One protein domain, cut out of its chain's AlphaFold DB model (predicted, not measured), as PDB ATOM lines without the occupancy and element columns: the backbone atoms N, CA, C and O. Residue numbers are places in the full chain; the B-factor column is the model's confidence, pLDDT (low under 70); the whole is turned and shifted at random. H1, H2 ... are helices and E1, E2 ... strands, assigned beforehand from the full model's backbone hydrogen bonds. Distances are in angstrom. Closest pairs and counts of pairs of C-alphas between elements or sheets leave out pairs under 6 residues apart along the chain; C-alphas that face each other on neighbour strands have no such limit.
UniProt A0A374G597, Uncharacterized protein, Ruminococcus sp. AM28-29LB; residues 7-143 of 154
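Overview. This is residues 7 to 143 of the 154 residues of an uncharacterized protein of Ruminococcus sp. AM28-29LB (UniProt A0A374G597). One sheet of seven strands curls like part of a barrel and folds back on itself, with E2, E1, E3 and E4 facing E6 and E7 and with E5 as the hinge. The long helix H1, with the short H2 beside it, packs on the inward face of this fold; H3 covers the opposite face over E3 and E4. The printed part has 137 residues, in the order H1 H2 E1 E2 H3 E3 E4 H4 E5 E6 E7, and its class is mixed, helices and strands. The sheet runs E2, E1, E3, E4, E5, E6, E7 and is mixed: E1 and E3 are parallel, the other neighbours antiparallel. The whole is compact, radius of gyration of the C-alphas 13.6 A, spanning 40 by 35 by 30 A.

Arrangement. H1, residues 7 to 24, touches H2, residues 30 to 35, with residues 14 to 21 alone, as a helical hairpin; their closest C-alphas, of Leu 17 and Leu 31, are 5.9 A apart. H1 runs along E3, residues 76 to 83, at 3 degrees on the local plane, at a height over the sheet of 8.7 A. E1, residues 40 to 45, and E2, residues 50 to 55, form a hairpin, with N 43 and O 52 at 3.0 A. E1 is parallel to E3, with N 42 and O 80 at 2.8 A. H3, residues 60 to 73, is on the opposite face to H1, slantwise to E3 at 43 degrees on the local plane. E3 and E4, residues 86 to 92, form a hairpin, with N 78 and O 90 at 2.9 A. H4, residues 99 to 102, is on the same face as H1. E4 pairs with E5, residues 109 to 116, by N 89 and O 113 at 2.8 A. E5, E6, residues 124 to 133, and E7, residues 136 to 142, make a meander, each strand the antiparallel neighbour of the one before: N 112 and O 126 are 2.9 A apart, N 131 and O 138 2.9 A. Across the fold, the closest C-alphas of E2 and E7, of Gly 51 and Ala 136, are 5.1 A apart. In H1, H2 and H3 every O i to N i+4 pair is within hydrogen-bond range; H4 is too short for one.

Along the chain. H1 begins at C-alpha 7, (-8.583, -26.246, -42.011), and is 25.4 A long; H3 is 20.1 A, E3 20.6 A and E6 24.6 A. E7 ends at C-alpha 142, (-18.791, -38.404, -16.564). E3 bends by 56 degrees at residue 79, E5 by 60 degrees at residue 112 and E6 by 68 degrees at residue 127.

Size, cuts and confidence. The farthest C-alphas, of Cys 46 and Glu 97, are 40.5 A apart. The printed part has no cut and no long link. Mean pLDDT of the printed part is 93.8; residue 28 alone is under 70.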
ATOM      1  N   GLU A   7      -7.601 -27.301 -41.774       95.81
ATOM      2  CA  GLU A   7      -8.583 -26.246 -42.011       95.81
ATOM      3  C   GLU A   7     -10.010 -26.743 -41.753       95.81
ATOM      4  O   GLU A   7     -10.758 -26.080 -41.041       95.81
ATOM      5  N   ALA A   8     -10.369 -27.936 -42.238       96.94
ATOM      6  CA  ALA A   8     -11.691 -28.509 -41.997       96.94
ATOM      7  C   ALA A   8     -11.910 -28.847 -40.511       96.94
ATOM      8  O   ALA A   8     -12.995 -28.599 -39.984       96.94
ATOM      9  N   LYS A   9     -10.878 -29.341 -39.807       97.44
ATOM     10  CA  LYS A   9     -10.940 -29.546 -38.346       97.44
ATOM     11  C   LYS A   9     -11.116 -28.219 -37.598       97.44
ATOM     12  O   LYS A   9     -11.912 -28.144 -36.666       97.44
ATOM     13  N   LYS A  10     -10.433 -27.150 -38.031       97.12
ATOM     14  CA  LYS A  10     -10.599 -25.797 -37.467       97.12
ATOM     15  C   LYS A  10     -12.001 -25.233 -37.695       97.12
ATOM     16  O   LYS A  10     -12.562 -24.642 -36.776       97.12
ATOM     17  N   GLU A  11     -12.568 -25.397 -38.889       97.19
ATOM     18  CA  GLU A  11     -13.941 -24.964 -39.185       97.19
ATOM     19  C   GLU A  11     -14.957 -25.657 -38.276       97.19
ATOM     20  O   GLU A  11     -15.875 -25.015 -37.768       97.19
ATOM     21  N   GLU A  12     -14.778 -26.953 -38.034       98.00
ATOM     22  CA  GLU A  12     -15.634 -27.704 -37.123       98.00
ATOM     23  C   GLU A  12     -15.451 -27.269 -35.666       98.00
ATOM     24  O   GLU A  12     -16.429 -26.955 -34.991       98.00
ATOM     25  N   ALA A  13     -14.209 -27.130 -35.202       98.00
ATOM     26  CA  ALA A  13     -13.899 -26.616 -33.869       98.00
ATOM     27  C   ALA A  13     -14.533 -25.240 -33.605       98.00
ATOM     28  O   ALA A  13     -15.061 -24.987 -32.521       98.00
ATOM     29  N   VAL A  14     -14.541 -24.358 -34.611       97.19
ATOM     30  CA  VAL A  14     -15.217 -23.055 -34.552       97.19
ATOM     31  C   VAL A  14     -16.723 -23.210 -34.330       97.19
ATOM     32  O   VAL A  14     -17.263 -22.514 -33.470       97.19
ATOM     33  N   LYS A  15     -17.397 -24.129 -35.034       97.19
ATOM     34  CA  LYS A  15     -18.833 -24.387 -34.826       97.19
ATOM     35  C   LYS A  15     -19.112 -24.915 -33.421       97.19
ATOM     36  O   LYS A  15     -20.022 -24.419 -32.758       97.19
ATOM     37  N   ARG A  16     -18.300 -25.864 -32.941       97.31
ATOM     38  CA  ARG A  16     -18.432 -26.430 -31.588       97.31
ATOM     39  C   ARG A  16     -18.233 -25.354 -30.518       97.31
ATOM     40  O   ARG A  16     -19.017 -25.257 -29.579       97.31
ATOM     41  N   LEU A  17     -17.247 -24.470 -30.681       96.12
ATOM     42  CA  LEU A  17     -17.044 -23.323 -29.788       96.12
ATOM     43  C   LEU A  17     -18.188 -22.300 -29.851       96.12
ATOM     44  O   LEU A  17     -18.537 -21.724 -28.818       96.12
ATOM     45  N   GLU A  18     -18.772 -22.055 -31.026       95.44
ATOM     46  CA  GLU A  18     -19.956 -21.198 -31.186       95.44
ATOM     47  C   GLU A  18     -21.163 -21.770 -30.431       95.44
ATOM     48  O   GLU A  18     -21.821 -21.041 -29.681       95.44
ATOM     49  N   GLU A  19     -21.404 -23.075 -30.558       95.94
ATOM     50  CA  GLU A  19     -22.447 -23.790 -29.823       95.94
ATOM     51  C   GLU A  19     -22.220 -23.733 -28.307       95.94
ATOM     52  O   GLU A  19     -23.112 -23.314 -27.565       95.94
ATOM     53  N   LEU A  20     -21.011 -24.056 -27.838       95.62
ATOM     54  CA  LEU A  20     -20.656 -23.981 -26.419       95.62
ATOM     55  C   LEU A  20     -20.811 -22.556 -25.872       95.62
ATOM     56  O   LEU A  20     -21.378 -22.361 -24.798       95.62
ATOM     57  N   THR A  21     -20.365 -21.545 -26.620       93.38
ATOM     58  CA  THR A  21     -20.487 -20.136 -26.216       93.38
ATOM     59  C   THR A  21     -21.950 -19.726 -26.071       93.38
ATOM     60  O   THR A  21     -22.302 -19.062 -25.094       93.38
ATOM     61  N   LYS A  22     -22.810 -20.146 -27.006       93.50
ATOM     62  CA  LYS A  22     -24.252 -19.874 -26.974       93.50
ATOM     63  C   LYS A  22     -24.943 -20.586 -25.812       93.50
ATOM     64  O   LYS A  22     -25.741 -19.958 -25.121       93.50
ATOM     65  N   THR A  23     -24.643 -21.865 -25.597       94.88
ATOM     66  CA  THR A  23     -25.286 -22.683 -24.557       94.88
ATOM     67  C   THR A  23     -24.870 -22.250 -23.154       94.88
ATOM     68  O   THR A  23     -25.703 -22.174 -22.255       94.88
ATOM     69  N   PHE A  24     -23.594 -21.910 -22.969       94.19
ATOM     70  CA  PHE A  24     -23.006 -21.708 -21.646       94.19
ATOM     71  C   PHE A  24     -22.648 -20.255 -21.310       94.19
ATOM     72  O   PHE A  24     -22.154 -19.996 -20.209       94.19
ATOM     73  N   ASN A  25     -22.905 -19.307 -22.218       90.75
ATOM     74  CA  ASN A  25     -22.628 -17.876 -22.045       90.75
ATOM     75  C   ASN A  25     -21.171 -17.600 -21.614       90.75
ATOM     76  O   ASN A  25     -20.904 -16.980 -20.577       90.75
ATOM     77  N   LEU A  26     -20.222 -18.122 -22.394       89.06
ATOM     78  CA  LEU A  26     -18.794 -18.105 -22.063       89.06
ATOM     79  C   LEU A  26     -18.185 -16.687 -22.159       89.06
ATOM     80  O   LEU A  26     -18.532 -15.901 -23.042       89.06
ATOM     81  N   ARG A  27     -17.275 -16.346 -21.233       73.94
ATOM     82  CA  ARG A  27     -16.597 -15.032 -21.105       73.94
ATOM     83  C   ARG A  27     -15.102 -15.228 -20.802       73.94
ATOM     84  O   ARG A  27     -14.823 -16.058 -19.947       73.94
ATOM     85  N   PRO A  28     -14.159 -14.382 -21.286       64.12
ATOM     86  CA  PRO A  28     -14.130 -13.614 -22.539       64.12
ATOM     87  C   PRO A  28     -14.031 -14.533 -23.773       64.12
ATOM     88  O   PRO A  28     -13.979 -15.746 -23.642       64.12
ATOM     89  N   ASN A  29     -14.091 -13.945 -24.972       77.81
ATOM     90  CA  ASN A  29     -14.481 -14.600 -26.226       77.81
ATOM     91  C   ASN A  29     -13.481 -15.687 -26.700       77.81
ATOM     92  O   ASN A  29     -12.695 -15.442 -27.613       77.81
ATOM     93  N   ILE A  30     -13.518 -16.881 -26.092       86.19
ATOM     94  CA  ILE A  30     -12.673 -18.042 -26.438       86.19
ATOM     95  C   ILE A  30     -12.722 -18.362 -27.932       86.19
ATOM     96  O   ILE A  30     -11.701 -18.671 -28.532       86.19
ATOM     97  N   LEU A  31     -13.881 -18.156 -28.559       90.06
ATOM     98  CA  LEU A  31     -14.066 -18.286 -29.995       90.06
ATOM     99  C   LEU A  31     -13.183 -17.313 -30.789       90.06
ATOM    100  O   LEU A  31     -12.588 -17.692 -31.795       90.06
ATOM    101  N   LYS A  32     -13.093 -16.052 -30.349       90.38
ATOM    102  CA  LYS A  32     -12.212 -15.059 -30.973       90.38
ATOM    103  C   LYS A  32     -10.754 -15.492 -30.847       90.38
ATOM    104  O   LYS A  32     -10.029 -15.427 -31.829       90.38
ATOM    105  N   TYR A  33     -10.336 -15.926 -29.660       90.69
ATOM    106  CA  TYR A  33      -8.953 -16.343 -29.432       90.69
ATOM    107  C   TYR A  33      -8.582 -17.587 -30.235       90.69
ATOM    108  O   TYR A  33      -7.513 -17.619 -30.837       90.69
ATOM    109  N   PHE A  34      -9.493 -18.552 -30.332       94.06
ATOM    110  CA  PHE A  34      -9.288 -19.740 -31.146       94.06
ATOM    111  C   PHE A  34      -9.149 -19.401 -32.638       94.06
ATOM    112  O   PHE A  34      -8.250 -19.904 -33.304       94.06
ATOM    113  N   LYS A  35      -9.962 -18.465 -33.155       92.00
ATOM    114  CA  LYS A  35      -9.822 -17.932 -34.529       92.00
ATOM    115  C   LYS A  35      -8.487 -17.197 -34.764       92.00
ATOM    116  O   LYS A  35      -8.094 -17.036 -35.913       92.00
ATOM    117  N   GLU A  36      -7.797 -16.768 -33.706       92.69
ATOM    118  CA  GLU A  36      -6.441 -16.187 -33.727       92.69
ATOM    119  C   GLU A  36      -5.339 -17.229 -33.429       92.69
ATOM    120  O   GLU A  36      -4.234 -16.853 -33.036       92.69
ATOM    121  N   ASP A  37      -5.635 -18.528 -33.570       92.00
ATOM    122  CA  ASP A  37      -4.718 -19.649 -33.307       92.00
ATOM    123  C   ASP A  37      -4.204 -19.725 -31.858       92.00
ATOM    124  O   ASP A  37      -3.089 -20.177 -31.590       92.00
ATOM    125  N   LYS A  38      -5.024 -19.297 -30.890       93.69
ATOM    126  CA  LYS A  38      -4.710 -19.407 -29.460       93.69
ATOM    127  C   LYS A  38      -5.640 -20.400 -28.778       93.69
ATOM    128  O   LYS A  38      -6.847 -20.172 -28.698       93.69
ATOM    129  N   LEU A  39      -5.054 -21.452 -28.212       96.25
ATOM    130  CA  LEU A  39      -5.761 -22.408 -27.367       96.25
ATOM    131  C   LEU A  39      -5.804 -21.921 -25.917       96.25
ATOM    132  O   LEU A  39      -4.806 -21.448 -25.361       96.25
ATOM    133  N   TYR A  40      -6.979 -22.045 -25.313       95.62
ATOM    134  CA  TYR A  40      -7.244 -21.684 -23.929       95.62
ATOM    135  C   TYR A  40      -7.771 -22.898 -23.169       95.62
ATOM    136  O   TYR A  40      -8.323 -23.831 -23.755       95.62
ATOM    137  N   TYR A  41      -7.618 -22.856 -21.852       96.31
ATOM    138  CA  TYR A  41      -8.200 -23.830 -20.948       96.31
ATOM    139  C   TYR A  41      -8.998 -23.134 -19.850       96.31
ATOM    140  O   TYR A  41      -8.749 -21.977 -19.510       96.31
ATOM    141  N   SER A  42     -10.000 -23.829 -19.325       95.56
ATOM    142  CA  SER A  42     -10.829 -23.372 -18.214       95.56
ATOM    143  C   SER A  42     -10.511 -24.150 -16.949       95.56
ATOM    144  O   SER A  42     -10.292 -25.356 -17.005       95.56
ATOM    145  N   TYR A  43     -10.530 -23.464 -15.813       94.25
ATOM    146  CA  TYR A  43     -10.279 -24.065 -14.508       94.25
ATOM    147  C   TYR A  43     -11.005 -23.289 -13.405       94.25
ATOM    148  O   TYR A  43     -11.452 -22.151 -13.595       94.25
ATOM    149  N   ILE A  44     -11.145 -23.915 -12.237       90.75
ATOM    150  CA  ILE A  44     -11.752 -23.288 -11.063       90.75
ATOM    151  C   ILE A  44     -10.645 -22.885 -10.089       90.75
ATOM    152  O   ILE A  44      -9.864 -23.713  -9.633       90.75
ATOM    153  N   THR A  45     -10.616 -21.610  -9.714       85.00
ATOM    154  CA  THR A  45      -9.647 -21.047  -8.768       85.00
ATOM    155  C   THR A  45     -10.327 -20.545  -7.491       85.00
ATOM    156  O   THR A  45     -11.540 -20.683  -7.292       85.00
ATOM    157  N   CYS A  46      -9.534 -19.976  -6.579       81.94
ATOM    158  CA  CYS A  46      -9.995 -19.383  -5.323       81.94
ATOM    159  C   CYS A  46     -10.856 -20.347  -4.489       81.94
ATOM    160  O   CYS A  46     -11.890 -19.946  -3.960       81.94
ATOM    161  N   LYS A  47     -10.447 -21.621  -4.388       78.62
ATOM    162  CA  LYS A  47     -11.170 -22.678  -3.652       78.62
ATOM    163  C   LYS A  47     -12.631 -22.863  -4.102       78.62
ATOM    164  O   LYS A  47     -13.509 -23.056  -3.266       78.62
ATOM    165  N   GLY A  48     -12.907 -22.774  -5.403       77.44
ATOM    166  CA  GLY A  48     -14.262 -22.980  -5.929       77.44
ATOM    167  C   GLY A  48     -15.038 -21.702  -6.245       77.44
ATOM    168  O   GLY A  48     -16.168 -21.770  -6.716       77.44
ATOM    169  N   LEU A  49     -14.473 -20.523  -5.968       80.00
ATOM    170  CA  LEU A  49     -15.225 -19.262  -5.995       80.00
ATOM    171  C   LEU A  49     -15.206 -18.544  -7.350       80.00
ATOM    172  O   LEU A  49     -16.032 -17.646  -7.585       80.00
ATOM    173  N   LEU A  50     -14.288 -18.914  -8.247       84.25
ATOM    174  CA  LEU A  50     -14.136 -18.275  -9.552       84.25
ATOM    175  C   LEU A  50     -13.810 -19.296 -10.645       84.25
ATOM    176  O   LEU A  50     -12.899 -20.099 -10.479       84.25
ATOM    177  N   GLY A  51     -14.546 -19.233 -11.755       85.62
ATOM    178  CA  GLY A  51     -14.154 -19.867 -13.009       85.62
ATOM    179  C   GLY A  51     -13.260 -18.914 -13.796       85.62
ATOM    180  O   GLY A  51     -13.626 -17.749 -13.977       85.62
ATOM    181  N   THR A  52     -12.104 -19.403 -14.229       89.81
ATOM    182  CA  THR A  52     -11.087 -18.635 -14.953       89.81
ATOM    183  C   THR A  52     -10.765 -19.319 -16.277       89.81
ATOM    184  O   THR A  52     -10.983 -20.521 -16.438       89.81
ATOM    185  N   ILE A  53     -10.279 -18.535 -17.239       91.69
ATOM    186  CA  ILE A  53      -9.790 -19.021 -18.524       91.69
ATOM    187  C   ILE A  53      -8.411 -18.412 -18.771       91.69
ATOM    188  O   ILE A  53      -8.276 -17.190 -18.725       91.69
ATOM    189  N   ASP A  54      -7.427 -19.252 -19.083       93.31
ATOM    190  CA  ASP A  54      -6.056 -18.847 -19.394       93.31
ATOM    191  C   ASP A  54      -5.548 -19.527 -20.668       93.31
ATOM    192  O   ASP A  54      -6.114 -20.511 -21.147       93.31
ATOM    193  N   THR A  55      -4.488 -18.978 -21.260       94.38
ATOM    194  CA  THR A  55      -3.825 -19.596 -22.416       94.38
ATOM    195  C   THR A  55      -3.237 -20.950 -22.036       94.38
ATOM    196  O   THR A  55      -2.655 -21.061 -20.959       94.38
ATOM    197  N   ILE A  56      -3.271 -21.934 -22.939       96.31
ATOM    198  CA  ILE A  56      -2.758 -23.293 -22.674       96.31
ATOM    199  C   ILE A  56      -1.296 -23.314 -22.195       96.31
ATOM    200  O   ILE A  56      -0.907 -24.172 -21.416       96.31
ATOM    201  N   ASN A  57      -0.497 -22.318 -22.591       94.62
ATOM    202  CA  ASN A  57       0.915 -22.189 -22.223       94.62
ATOM    203  C   ASN A  57       1.164 -21.633 -20.811       94.62
ATOM    204  O   ASN A  57       2.321 -21.552 -20.395       94.62
ATOM    205  N   TYR A  58       0.119 -21.219 -20.086       94.69
ATOM    206  CA  TYR A  58       0.255 -20.800 -18.690       94.69
ATOM    207  C   TYR A  58       0.743 -21.965 -17.816       94.69
ATOM    208  O   TYR A  58       1.649 -21.784 -17.004       94.69
ATOM    209  N   ASP A  59       0.224 -23.175 -18.058       94.31
ATOM    210  CA  ASP A  59       0.773 -24.422 -17.530       94.31
ATOM    211  C   ASP A  59       1.337 -25.270 -18.674       94.31
ATOM    212  O   ASP A  59       0.609 -25.900 -19.442       94.31
ATOM    213  N   LYS A  60       2.669 -25.309 -18.778       95.12
ATOM    214  CA  LYS A  60       3.372 -26.030 -19.850       95.12
ATOM    215  C   LYS A  60       3.023 -27.517 -19.915       95.12
ATOM    216  O   LYS A  60       3.056 -28.083 -21.002       95.12
ATOM    217  N   ARG A  61       2.635 -28.134 -18.792       95.75
ATOM    218  CA  ARG A  61       2.236 -29.550 -18.760       95.75
ATOM    219  C   ARG A  61       1.002 -29.792 -19.625       95.75
ATOM    220  O   ARG A  61       0.889 -30.846 -20.236       95.75
ATOM    221  N   TYR A  62       0.079 -28.830 -19.687       97.69
ATOM    222  CA  TYR A  62      -1.148 -28.959 -20.476       97.69
ATOM    223  C   TYR A  62      -0.865 -28.812 -21.967       97.69
ATOM    224  O   TYR A  62      -1.384 -29.598 -22.754       97.69
ATOM    225  N   ALA A  63       0.008 -27.876 -22.347       97.75
ATOM    226  CA  ALA A  63       0.477 -27.751 -23.726       97.75
ATOM    227  C   ALA A  63       1.165 -29.045 -24.210       97.75
ATOM    228  O   ALA A  63       0.815 -29.563 -25.263       97.75
ATOM    229  N   GLU A  64       2.042 -29.639 -23.393       97.56
ATOM    230  CA  GLU A  64       2.714 -30.911 -23.715       97.56
ATOM    231  C   GLU A  64       1.750 -32.107 -23.839       97.56
ATOM    232  O   GLU A  64       2.025 -33.064 -24.565       97.56
ATOM    233  N   VAL A  65       0.631 -32.109 -23.106       98.00
ATOM    234  CA  VAL A  65      -0.413 -33.134 -23.268       98.00
ATOM    235  C   VAL A  65      -1.184 -32.922 -24.566       98.00
ATOM    236  O   VAL A  65      -1.422 -33.900 -25.272       98.00
ATOM    237  N   VAL A  66      -1.534 -31.677 -24.897       98.38
ATOM    238  CA  VAL A  66      -2.217 -31.339 -26.153       98.38
ATOM    239  C   VAL A  66      -1.366 -31.731 -27.357       98.38
ATOM    240  O   VAL A  66      -1.861 -32.460 -28.209       98.38
ATOM    241  N   ASP A  67      -0.094 -31.328 -27.398       98.00
ATOM    242  CA  ASP A  67       0.795 -31.597 -28.537       98.00
ATOM    243  C   ASP A  67       0.929 -33.104 -28.807       98.00
ATOM    244  O   ASP A  67       0.752 -33.563 -29.934       98.00
ATOM    245  N   ARG A  68       1.162 -33.894 -27.751       97.81
ATOM    246  CA  ARG A  68       1.249 -35.360 -27.846       97.81
ATOM    247  C   ARG A  68      -0.070 -35.990 -28.284       97.81
ATOM    248  O   ARG A  68      -0.055 -36.904 -29.097       97.81
ATOM    249  N   PHE A  69      -1.197 -35.523 -27.749       98.06
ATOM    250  CA  PHE A  69      -2.512 -36.042 -28.117       98.06
ATOM    251  C   PHE A  69      -2.848 -35.746 -29.586       98.06
ATOM    252  O   PHE A  69      -3.316 -36.631 -30.301       98.06
ATOM    253  N   GLU A  70      -2.596 -34.524 -30.061       97.75
ATOM    254  CA  GLU A  70      -2.818 -34.167 -31.466       97.75
ATOM    255  C   GLU A  70      -1.922 -34.983 -32.409       97.75
ATOM    256  O   GLU A  70      -2.391 -35.410 -33.464       97.75
ATOM    257  N   GLU A  71      -0.666 -35.241 -32.025       96.69
ATOM    258  CA  GLU A  71       0.265 -36.072 -32.798       96.69
ATOM    259  C   GLU A  71      -0.157 -37.550 -32.836       96.69
ATOM    260  O   GLU A  71      -0.157 -38.162 -33.905       96.69
ATOM    261  N   GLU A  72      -0.543 -38.121 -31.692       96.44
ATOM    262  CA  GLU A  72      -0.887 -39.541 -31.557       96.44
ATOM    263  C   GLU A  72      -2.212 -39.899 -32.246       96.44
ATOM    264  O   GLU A  72      -2.304 -40.932 -32.914       96.44
ATOM    265  N   TYR A  73      -3.228 -39.041 -32.116       95.50
ATOM    266  CA  TYR A  73      -4.591 -39.322 -32.585       95.50
ATOM    267  C   TYR A  73      -4.967 -38.598 -33.883       95.50
ATOM    268  O   TYR A  73      -6.076 -38.785 -34.385       95.50
ATOM    269  N   ASP A  74      -4.065 -37.780 -34.436       95.56
ATOM    270  CA  ASP A  74      -4.337 -36.903 -35.582       95.56
ATOM    271  C   ASP A  74      -5.597 -36.047 -35.354       95.56
ATOM    272  O   ASP A  74      -6.463 -35.904 -36.217       95.56
ATOM    273  N   CYS A  75      -5.719 -35.484 -34.155       96.50
ATOM    274  CA  CYS A  75      -6.854 -34.671 -33.721       96.50
ATOM    275  C   CYS A  75      -6.503 -33.177 -33.711       96.50
ATOM    276  O   CYS A  75      -5.350 -32.787 -33.870       96.50
ATOM    277  N   LEU A  76      -7.514 -32.328 -33.515       98.00
ATOM    278  CA  LEU A  76      -7.333 -30.903 -33.234       98.00
ATOM    279  C   LEU A  76      -8.106 -30.503 -31.977       98.00
ATOM    280  O   LEU A  76      -9.334 -30.571 -31.956       98.00
ATOM    281  N   VAL A  77      -7.393 -30.083 -30.938       98.50
ATOM    282  CA  VAL A  77      -7.946 -29.652 -29.653       98.50
ATOM    283  C   VAL A  77      -8.393 -28.198 -29.755       98.50
ATOM    284  O   VAL A  77      -7.643 -27.316 -30.169       98.50
ATOM    285  N   TYR A  78      -9.636 -27.931 -29.357       97.81
ATOM    286  CA  TYR A  78     -10.227 -26.593 -29.430       97.81
ATOM    287  C   TYR A  78     -10.494 -25.951 -28.072       97.81
ATOM    288  O   TYR A  78     -10.646 -24.732 -27.995       97.81
ATOM    289  N   HIS A  79     -10.541 -26.742 -26.999       97.69
ATOM    290  CA  HIS A  79     -10.629 -26.242 -25.628       97.69
ATOM    291  C   HIS A  79     -10.163 -27.307 -24.636       97.69
ATOM    292  O   HIS A  79     -10.289 -28.503 -24.900       97.69
ATOM    293  N   VAL A  80      -9.671 -26.879 -23.474       98.19
ATOM    294  CA  VAL A  80      -9.276 -27.780 -22.381       98.19
ATOM    295  C   VAL A  80     -10.008 -27.406 -21.092       98.19
ATOM    296  O   VAL A  80     -10.198 -26.228 -20.794       98.19
ATOM    297  N   ILE A  81     -10.441 -28.396 -20.314       97.75
ATOM    298  CA  ILE A  81     -11.113 -28.188 -19.023       97.75
ATOM    299  C   ILE A  81     -10.317 -28.895 -17.929       97.75
ATOM    300  O   ILE A  81     -10.229 -30.119 -17.922       97.75
ATOM    301  N   GLU A  82      -9.769 -28.139 -16.986       97.31
ATOM    302  CA  GLU A  82      -9.100 -28.668 -15.799       97.31
ATOM    303  C   GLU A  82     -10.124 -29.048 -14.726       97.31
ATOM    304  O   GLU A  82     -11.079 -28.316 -14.447       97.31
ATOM    305  N   THR A  83      -9.940 -30.208 -14.098       94.88
ATOM    306  CA  THR A  83     -10.748 -30.650 -12.956       94.88
ATOM    307  C   THR A  83      -9.916 -31.532 -12.033       94.88
ATOM    308  O   THR A  83      -9.636 -32.693 -12.341       94.88
ATOM    309  N   GLY A  84      -9.529 -30.980 -10.879       92.31
ATOM    310  CA  GLY A  84      -8.637 -31.659  -9.939       92.31
ATOM    311  C   GLY A  84      -7.295 -31.978 -10.599       92.31
ATOM    312  O   GLY A  84      -6.658 -31.093 -11.155       92.31
ATOM    313  N   ASN A  85      -6.904 -33.253 -10.585       93.25
ATOM    314  CA  ASN A  85      -5.671 -33.740 -11.213       93.25
ATOM    315  C   ASN A  85      -5.906 -34.301 -12.627       93.25
ATOM    316  O   ASN A  85      -5.172 -35.174 -13.088       93.25
ATOM    317  N   THR A  86      -6.942 -33.824 -13.319       96.69
ATOM    318  CA  THR A  86      -7.254 -34.231 -14.695       96.69
ATOM    319  C   THR A  86      -7.467 -33.023 -15.593       96.69
ATOM    320  O   THR A  86      -7.889 -31.961 -15.125       96.69
ATOM    321  N   ILE A  87      -7.224 -33.201 -16.889       98.25
ATOM    322  CA  ILE A  87      -7.695 -32.283 -17.927       98.25
ATOM    323  C   ILE A  87      -8.523 -33.050 -18.952       98.25
ATOM    324  O   ILE A  87      -8.154 -34.145 -19.364       98.25
ATOM    325  N   ALA A  88      -9.642 -32.470 -19.372       98.50
ATOM    326  CA  ALA A  88     -10.423 -32.953 -20.499       98.50
ATOM    327  C   ALA A  88     -10.077 -32.140 -21.749       98.50
ATOM    328  O   ALA A  88     -10.197 -30.913 -21.742       98.50
ATOM    329  N   LEU A  89      -9.659 -32.825 -22.808       98.62
ATOM    330  CA  LEU A  89      -9.398 -32.260 -24.123       98.62
ATOM    331  C   LEU A  89     -10.677 -32.365 -24.950       98.62
ATOM    332  O   LEU A  89     -11.159 -33.470 -25.207       98.62
ATOM    333  N   LEU A  90     -11.220 -31.223 -25.365       98.50
ATOM    334  CA  LEU A  90     -12.287 -31.177 -26.355       98.50
ATOM    335  C   LEU A  90     -11.649 -31.041 -27.736       98.50
ATOM    336  O   LEU A  90     -10.873 -30.110 -27.966       98.50
ATOM    337  N   PHE A  91     -11.945 -31.972 -28.639       98.50
ATOM    338  CA  PHE A  91     -11.200 -32.137 -29.885       98.50
ATOM    339  C   PHE A  91     -12.102 -32.409 -31.086       98.50
ATOM    340  O   PHE A  91     -13.256 -32.786 -30.926       98.50
ATOM    341  N   VAL A  92     -11.553 -32.242 -32.286       98.25
ATOM    342  CA  VAL A  92     -12.123 -32.697 -33.559       98.25
ATOM    343  C   VAL A  92     -11.233 -33.809 -34.107       98.25
ATOM    344  O   VAL A  92     -10.041 -33.570 -34.335       98.25
ATOM    345  N   SER A  93     -11.781 -35.009 -34.305       96.75
ATOM    346  CA  SER A  93     -11.008 -36.143 -34.829       96.75
ATOM    347  C   SER A  93     -10.782 -36.080 -36.338       96.75
ATOM    348  O   SER A  93     -11.399 -35.295 -37.067       96.75
ATOM    349  N   ASP A  94      -9.914 -36.967 -36.831       95.62
ATOM    350  CA  ASP A  94      -9.777 -37.263 -38.259       95.62
ATOM    351  C   ASP A  94     -10.915 -38.141 -38.824       95.62
ATOM    352  O   ASP A  94     -10.913 -38.463 -40.011       95.62
ATOM    353  N   ASN A  95     -11.914 -38.510 -38.009       94.06
ATOM    354  CA  ASN A  95     -13.061 -39.304 -38.437       94.06
ATOM    355  C   ASN A  95     -14.337 -38.452 -38.507       94.06
ATOM    356  O   ASN A  95     -15.038 -38.243 -37.521       94.06
ATOM    357  N   LYS A  96     -14.675 -37.994 -39.714       93.38
ATOM    358  CA  LYS A  96     -15.829 -37.112 -39.946       93.38
ATOM    359  C   LYS A  96     -17.170 -37.752 -39.574       93.38
ATOM    360  O   LYS A  96     -18.111 -37.025 -39.278       93.38
ATOM    361  N   GLU A  97     -17.263 -39.080 -39.622       93.12
ATOM    362  CA  GLU A  97     -18.479 -39.818 -39.256       93.12
ATOM    363  C   GLU A  97     -18.762 -39.723 -37.747       93.12
ATOM    364  O   GLU A  97     -19.920 -39.770 -37.345       93.12
ATOM    365  N   GLU A  98     -17.730 -39.491 -36.927       93.62
ATOM    366  CA  GLU A  98     -17.851 -39.369 -35.467       93.62
ATOM    367  C   GLU A  98     -18.167 -37.941 -35.008       93.62
ATOM    368  O   GLU A  98     -18.566 -37.728 -33.867       93.62
ATOM    369  N   TRP A  99     -18.036 -36.933 -35.878       95.94
ATOM    370  CA  TRP A  99     -18.148 -35.527 -35.471       95.94
ATOM    371  C   TRP A  99     -19.493 -35.166 -34.831       95.94
ATOM    372  O   TRP A  99     -19.535 -34.305 -33.953       95.94
ATOM    373  N   GLU A 100     -20.577 -35.817 -35.254       93.88
ATOM    374  CA  GLU A 100     -21.908 -35.640 -34.661       93.88
ATOM    375  C   GLU A 100     -21.978 -36.170 -33.220       93.88
ATOM    376  O   GLU A 100     -22.681 -35.599 -32.390       93.88
ATOM    377  N   PHE A 101     -21.225 -37.224 -32.903       91.81
ATOM    378  CA  PHE A 101     -21.170 -37.819 -31.566       91.81
ATOM    379  C   PHE A 101     -20.131 -37.139 -30.670       91.81
ATOM    380  O   PHE A 101     -20.227 -37.211 -29.449       91.81
ATOM    381  N   GLU A 102     -19.162 -36.440 -31.263       95.12
ATOM    382  CA  GLU A 102     -18.116 -35.730 -30.529       95.12
ATOM    383  C   GLU A 102     -18.500 -34.315 -30.073       95.12
ATOM    384  O   GLU A 102     -17.821 -33.727 -29.227       95.12
ATOM    385  N   THR A 103     -19.538 -33.720 -30.666       95.19
ATOM    386  CA  THR A 103     -19.983 -32.362 -30.323       95.19
ATOM    387  C   THR A 103     -20.879 -32.340 -29.079       95.19
ATOM    388  O   THR A 103     -21.198 -33.368 -28.482       95.19
ATOM    389  N   LEU A 104     -21.283 -31.139 -28.655       97.00
ATOM    390  CA  LEU A 104     -22.221 -30.959 -27.557       97.00
ATOM    391  C   LEU A 104     -23.554 -31.659 -27.865       97.00
ATOM    392  O   LEU A 104     -24.267 -31.301 -28.798       97.00
ATOM    393  N   CYS A 105     -23.938 -32.599 -27.011       94.62
ATOM    394  CA  CYS A 105     -25.193 -33.325 -27.088       94.62
ATOM    395  C   CYS A 105     -26.062 -33.052 -25.852       94.62
ATOM    396  O   CYS A 105     -25.579 -32.889 -24.724       94.62
ATOM    397  N   CYS A 106     -27.376 -32.951 -26.068       92.19
ATOM    398  CA  CYS A 106     -28.387 -32.703 -25.031       92.19
ATOM    399  C   CYS A 106     -28.056 -31.528 -24.080       92.19
ATOM    400  O   CYS A 106     -28.452 -31.534 -22.914       92.19
ATOM    401  N   GLY A 107     -27.315 -30.526 -24.569       93.12
ATOM    402  CA  GLY A 107     -26.959 -29.306 -23.841       93.12
ATOM    403  C   GLY A 107     -25.911 -29.455 -22.732       93.12
ATOM    404  O   GLY A 107     -25.621 -28.461 -22.074       93.12
ATOM    405  N   GLN A 108     -25.348 -30.648 -22.503       95.06
ATOM    406  CA  GLN A 108     -24.384 -30.867 -21.410       95.06
ATOM    407  C   GLN A 108     -23.384 -32.010 -21.625       95.06
ATOM    408  O   GLN A 108     -22.416 -32.080 -20.876       95.06
ATOM    409  N   TYR A 109     -23.592 -32.905 -22.591       96.31
ATOM    410  CA  TYR A 109     -22.683 -34.023 -22.852       96.31
ATOM    411  C   TYR A 109     -21.724 -33.661 -23.976       96.31
ATOM    412  O   TYR A 109     -22.139 -33.041 -24.948       96.31
ATOM    413  N   VAL A 110     -20.458 -34.038 -23.856       97.38
ATOM    414  CA  VAL A 110     -19.478 -33.892 -24.936       97.38
ATOM    415  C   VAL A 110     -18.483 -35.041 -24.855       97.38
ATOM    416  O   VAL A 110     -18.050 -35.402 -23.755       97.38
ATOM    417  N   PHE A 111     -18.117 -35.608 -25.999       97.56
ATOM    418  CA  PHE A 111     -17.054 -36.602 -26.056       97.56
ATOM    419  C   PHE A 111     -15.703 -35.906 -25.895       97.56
ATOM    420  O   PHE A 111     -15.417 -34.897 -26.545       97.56
ATOM    421  N   ALA A 112     -14.867 -36.426 -25.007       98.12
ATOM    422  CA  ALA A 112     -13.576 -35.837 -24.694       98.12
ATOM    423  C   ALA A 112     -12.533 -36.923 -24.446       98.12
ATOM    424  O   ALA A 112     -12.863 -38.068 -24.141       98.12
ATOM    425  N   TYR A 113     -11.263 -36.535 -24.523       98.12
ATOM    426  CA  TYR A 113     -10.176 -37.321 -23.949       98.12
ATOM    427  C   TYR A 113      -9.820 -36.750 -22.579       98.12
ATOM    428  O   TYR A 113      -9.473 -35.573 -22.465       98.12
ATOM    429  N   VAL A 114      -9.911 -37.558 -21.529       98.00
ATOM    430  CA  VAL A 114      -9.564 -37.161 -20.165       98.00
ATOM    431  C   VAL A 114      -8.173 -37.686 -19.846       98.00
ATOM    432  O   VAL A 114      -7.985 -38.884 -19.672       98.00
ATOM    433  N   CYS A 115      -7.205 -36.783 -19.712       97.75
ATOM    434  CA  CYS A 115      -5.871 -37.110 -19.230       97.75
ATOM    435  C   CYS A 115      -5.838 -37.061 -17.701       97.75
ATOM    436  O   CYS A 115      -6.234 -36.058 -17.096       97.75
ATOM    437  N   ASN A 116      -5.350 -38.136 -17.083       96.19
ATOM    438  CA  ASN A 116      -5.187 -38.250 -15.638       96.19
ATOM    439  C   ASN A 116      -3.705 -38.130 -15.253       96.19
ATOM    440  O   ASN A 116      -2.886 -38.958 -15.646       96.19
ATOM    441  N   PHE A 117      -3.356 -37.103 -14.472       94.50
ATOM    442  CA  PHE A 117      -1.969 -36.868 -14.060       94.50
ATOM    443  C   PHE A 117      -1.516 -37.755 -12.893       94.50
ATOM    444  O   PHE A 117      -0.316 -37.984 -12.755       94.50
ATOM    445  N   ASP A 118      -2.441 -38.252 -12.068       94.31
ATOM    446  CA  ASP A 118      -2.112 -39.140 -10.943       94.31
ATOM    447  C   ASP A 118      -1.883 -40.579 -11.415       94.31
ATOM    448  O   ASP A 118      -0.998 -41.269 -10.911       94.31
ATOM    449  N   ASN A 119      -2.682 -41.033 -12.386       93.06
ATOM    450  CA  ASN A 119      -2.528 -42.338 -13.014       93.06
ATOM    451  C   ASN A 119      -2.756 -42.245 -14.534       93.06
ATOM    452  O   ASN A 119      -3.899 -42.380 -14.980       93.06
ATOM    453  N   PRO A 120      -1.690 -42.029 -15.326       91.56
ATOM    454  CA  PRO A 120      -1.783 -41.890 -16.779       91.56
ATOM    455  C   PRO A 120      -2.459 -43.066 -17.488       91.56
ATOM    456  O   PRO A 120      -3.148 -42.828 -18.479       91.56
ATOM    457  N   ASP A 121      -2.346 -44.288 -16.954       92.81
ATOM    458  CA  ASP A 121      -2.972 -45.501 -17.511       92.81
ATOM    459  C   ASP A 121      -4.509 -45.477 -17.417       92.81
ATOM    460  O   ASP A 121      -5.188 -46.259 -18.077       92.81
ATOM    461  N   TYR A 122      -5.069 -44.581 -16.598       93.50
ATOM    462  CA  TYR A 122      -6.510 -44.330 -16.494       93.50
ATOM    463  C   TYR A 122      -6.957 -43.113 -17.313       93.50
ATOM    464  O   TYR A 122      -8.041 -42.579 -17.079       93.50
ATOM    465  N   SER A 123      -6.125 -42.638 -18.242       96.06
ATOM    466  CA  SER A 123      -6.567 -41.661 -19.236       96.06
ATOM    467  C   SER A 123      -7.438 -42.354 -20.280       96.06
ATOM    468  O   SER A 123      -7.103 -43.441 -20.746       96.06
ATOM    469  N   GLU A 124      -8.561 -41.745 -20.648       96.19
ATOM    470  CA  GLU A 124      -9.553 -42.412 -21.495       96.19
ATOM    471  C   GLU A 124     -10.349 -41.441 -22.367       96.19
ATOM    472  O   GLU A 124     -10.511 -40.260 -22.048       96.19
ATOM    473  N   PHE A 125     -10.885 -41.975 -23.462       96.81
ATOM    474  CA  PHE A 125     -11.942 -41.329 -24.226       96.81
ATOM    475  C   PHE A 125     -13.299 -41.617 -23.591       96.81
ATOM    476  O   PHE A 125     -13.583 -42.756 -23.217       96.81
ATOM    477  N   GLY A 126     -14.172 -40.618 -23.531       95.25
ATOM    478  CA  GLY A 126     -15.538 -40.832 -23.076       95.25
ATOM    479  C   GLY A 126     -16.385 -39.572 -23.023       95.25
ATOM    480  O   GLY A 126     -15.898 -38.447 -23.141       95.25
ATOM    481  N   ASP A 127     -17.679 -39.785 -22.804       95.56
ATOM    482  CA  ASP A 127     -18.650 -38.715 -22.619       95.56
ATOM    483  C   ASP A 127     -18.499 -38.087 -21.231       95.56
ATOM    484  O   ASP A 127     -18.701 -38.728 -20.190       95.56
ATOM    485  N   ILE A 128     -18.188 -36.795 -21.205       97.25
ATOM    486  CA  ILE A 128     -18.173 -35.996 -19.983       97.25
ATOM    487  C   ILE A 128     -19.411 -35.109 -19.900       97.25
ATOM    488  O   ILE A 128     -19.996 -34.725 -20.911       97.25
ATOM    489  N   ILE A 129     -19.791 -34.758 -18.672       97.25
ATOM    490  CA  ILE A 129     -20.865 -33.796 -18.420       97.25
ATOM    491  C   ILE A 129     -20.221 -32.451 -18.103       97.25
ATOM    492  O   ILE A 129     -19.422 -32.349 -17.165       97.25
ATOM    493  N   ILE A 130     -20.573 -31.424 -18.868       97.31
ATOM    494  CA  ILE A 130     -20.038 -30.072 -18.746       97.31
ATOM    495  C   ILE A 130     -21.119 -29.052 -18.393       97.31
ATOM    496  O   ILE A 130     -22.307 -29.219 -18.662       97.31
ATOM    497  N   SER A 131     -20.684 -27.967 -17.764       95.62
ATOM    498  CA  SER A 131     -21.492 -26.790 -17.465       95.62
ATOM    499  C   SER A 131     -20.625 -25.536 -17.575       95.62
ATOM    500  O   SER A 131     -19.473 -25.601 -18.014       95.62
ATOM    501  N   SER A 132     -21.143 -24.390 -17.140       93.88
ATOM    502  CA  SER A 132     -20.324 -23.202 -16.940       93.88
ATOM    503  C   SER A 132     -20.476 -22.590 -15.567       93.88
ATOM    504  O   SER A 132     -21.532 -22.605 -14.935       93.88
ATOM    505  N   PHE A 133     -19.381 -21.985 -15.122       91.62
ATOM    506  CA  PHE A 133     -19.352 -21.191 -13.913       91.62
ATOM    507  C   PHE A 133     -18.685 -19.852 -14.203       91.62
ATOM    508  O   PHE A 133     -17.511 -19.781 -14.560       91.62
ATOM    509  N   LYS A 134     -19.468 -18.771 -14.088       87.12
ATOM    510  CA  LYS A 134     -19.033 -17.389 -14.368       87.12
ATOM    511  C   LYS A 134     -18.385 -17.196 -15.754       87.12
ATOM    512  O   LYS A 134     -17.583 -16.286 -15.935       87.12
ATOM    513  N   GLY A 135     -18.791 -18.001 -16.736       88.44
ATOM    514  CA  GLY A 135     -18.330 -17.910 -18.123       88.44
ATOM    515  C   GLY A 135     -17.137 -18.803 -18.477       88.44
ATOM    516  O   GLY A 135     -16.745 -18.796 -19.639       88.44
ATOM    517  N   ALA A 136     -16.599 -19.582 -17.535       93.38
ATOM    518  CA  ALA A 136     -15.633 -20.647 -17.809       93.38
ATOM    519  C   ALA A 136     -16.347 -22.001 -17.921       93.38
ATOM    520  O   ALA A 136     -17.315 -22.238 -17.190       93.38
ATOM    521  N   LEU A 137     -15.873 -22.882 -18.806       95.50
ATOM    522  CA  LEU A 137     -16.367 -24.258 -18.888       95.50
ATOM    523  C   LEU A 137     -15.849 -25.074 -17.705       95.50
ATOM    524  O   LEU A 137     -14.695 -24.936 -17.304       95.50
ATOM    525  N   ILE A 138     -16.703 -25.932 -17.159       95.94
ATOM    526  CA  ILE A 138     -16.361 -26.833 -16.059       95.94
ATOM    527  C   ILE A 138     -16.879 -28.235 -16.362       95.94
ATOM    528  O   ILE A 138     -17.954 -28.387 -16.943       95.94
ATOM    529  N   ARG A 139     -16.141 -29.261 -15.937       96.19
ATOM    530  CA  ARG A 139     -16.611 -30.647 -15.937       96.19
ATOM    531  C   ARG A 139     -17.301 -30.916 -14.604       96.19
ATOM    532  O   ARG A 139     -16.725 -30.674 -13.547       96.19
ATOM    533  N   ILE A 140     -18.533 -31.410 -14.660       94.75
ATOM    534  CA  ILE A 140     -19.360 -31.720 -13.483       94.75
ATOM    535  C   ILE A 140     -19.622 -33.219 -13.314       94.75
ATOM    536  O   ILE A 140     -20.201 -33.631 -12.315       94.75
ATOM    537  N   GLY A 141     -19.190 -34.040 -14.272       90.88
ATOM    538  CA  GLY A 141     -19.322 -35.487 -14.187       90.88
ATOM    539  C   GLY A 141     -18.774 -36.214 -15.408       90.88
ATOM    540  O   GLY A 141     -18.125 -35.631 -16.280       90.88
ATOM    541  N   GLN A 142     -19.055 -37.507 -15.448       84.56
ATOM    542  CA  GLN A 142     -18.791 -38.404 -16.564       84.56
ATOM    543  C   GLN A 142     -20.005 -39.304 -16.730       84.56
ATOM    544  O   GLN A 142     -20.633 -39.683 -15.738       84.56
ATOM    545  N   TYR A 143     -20.351 -39.621 -17.970       76.31
ATOM    546  CA  TYR A 143     -21.377 -40.612 -18.216       76.31
ATOM    547  C   TYR A 143     -20.776 -42.003 -18.024       76.31
ATOM    548  O   TYR A 143     -19.882 -42.422 -18.752       76.31
TER     549      TYR A 143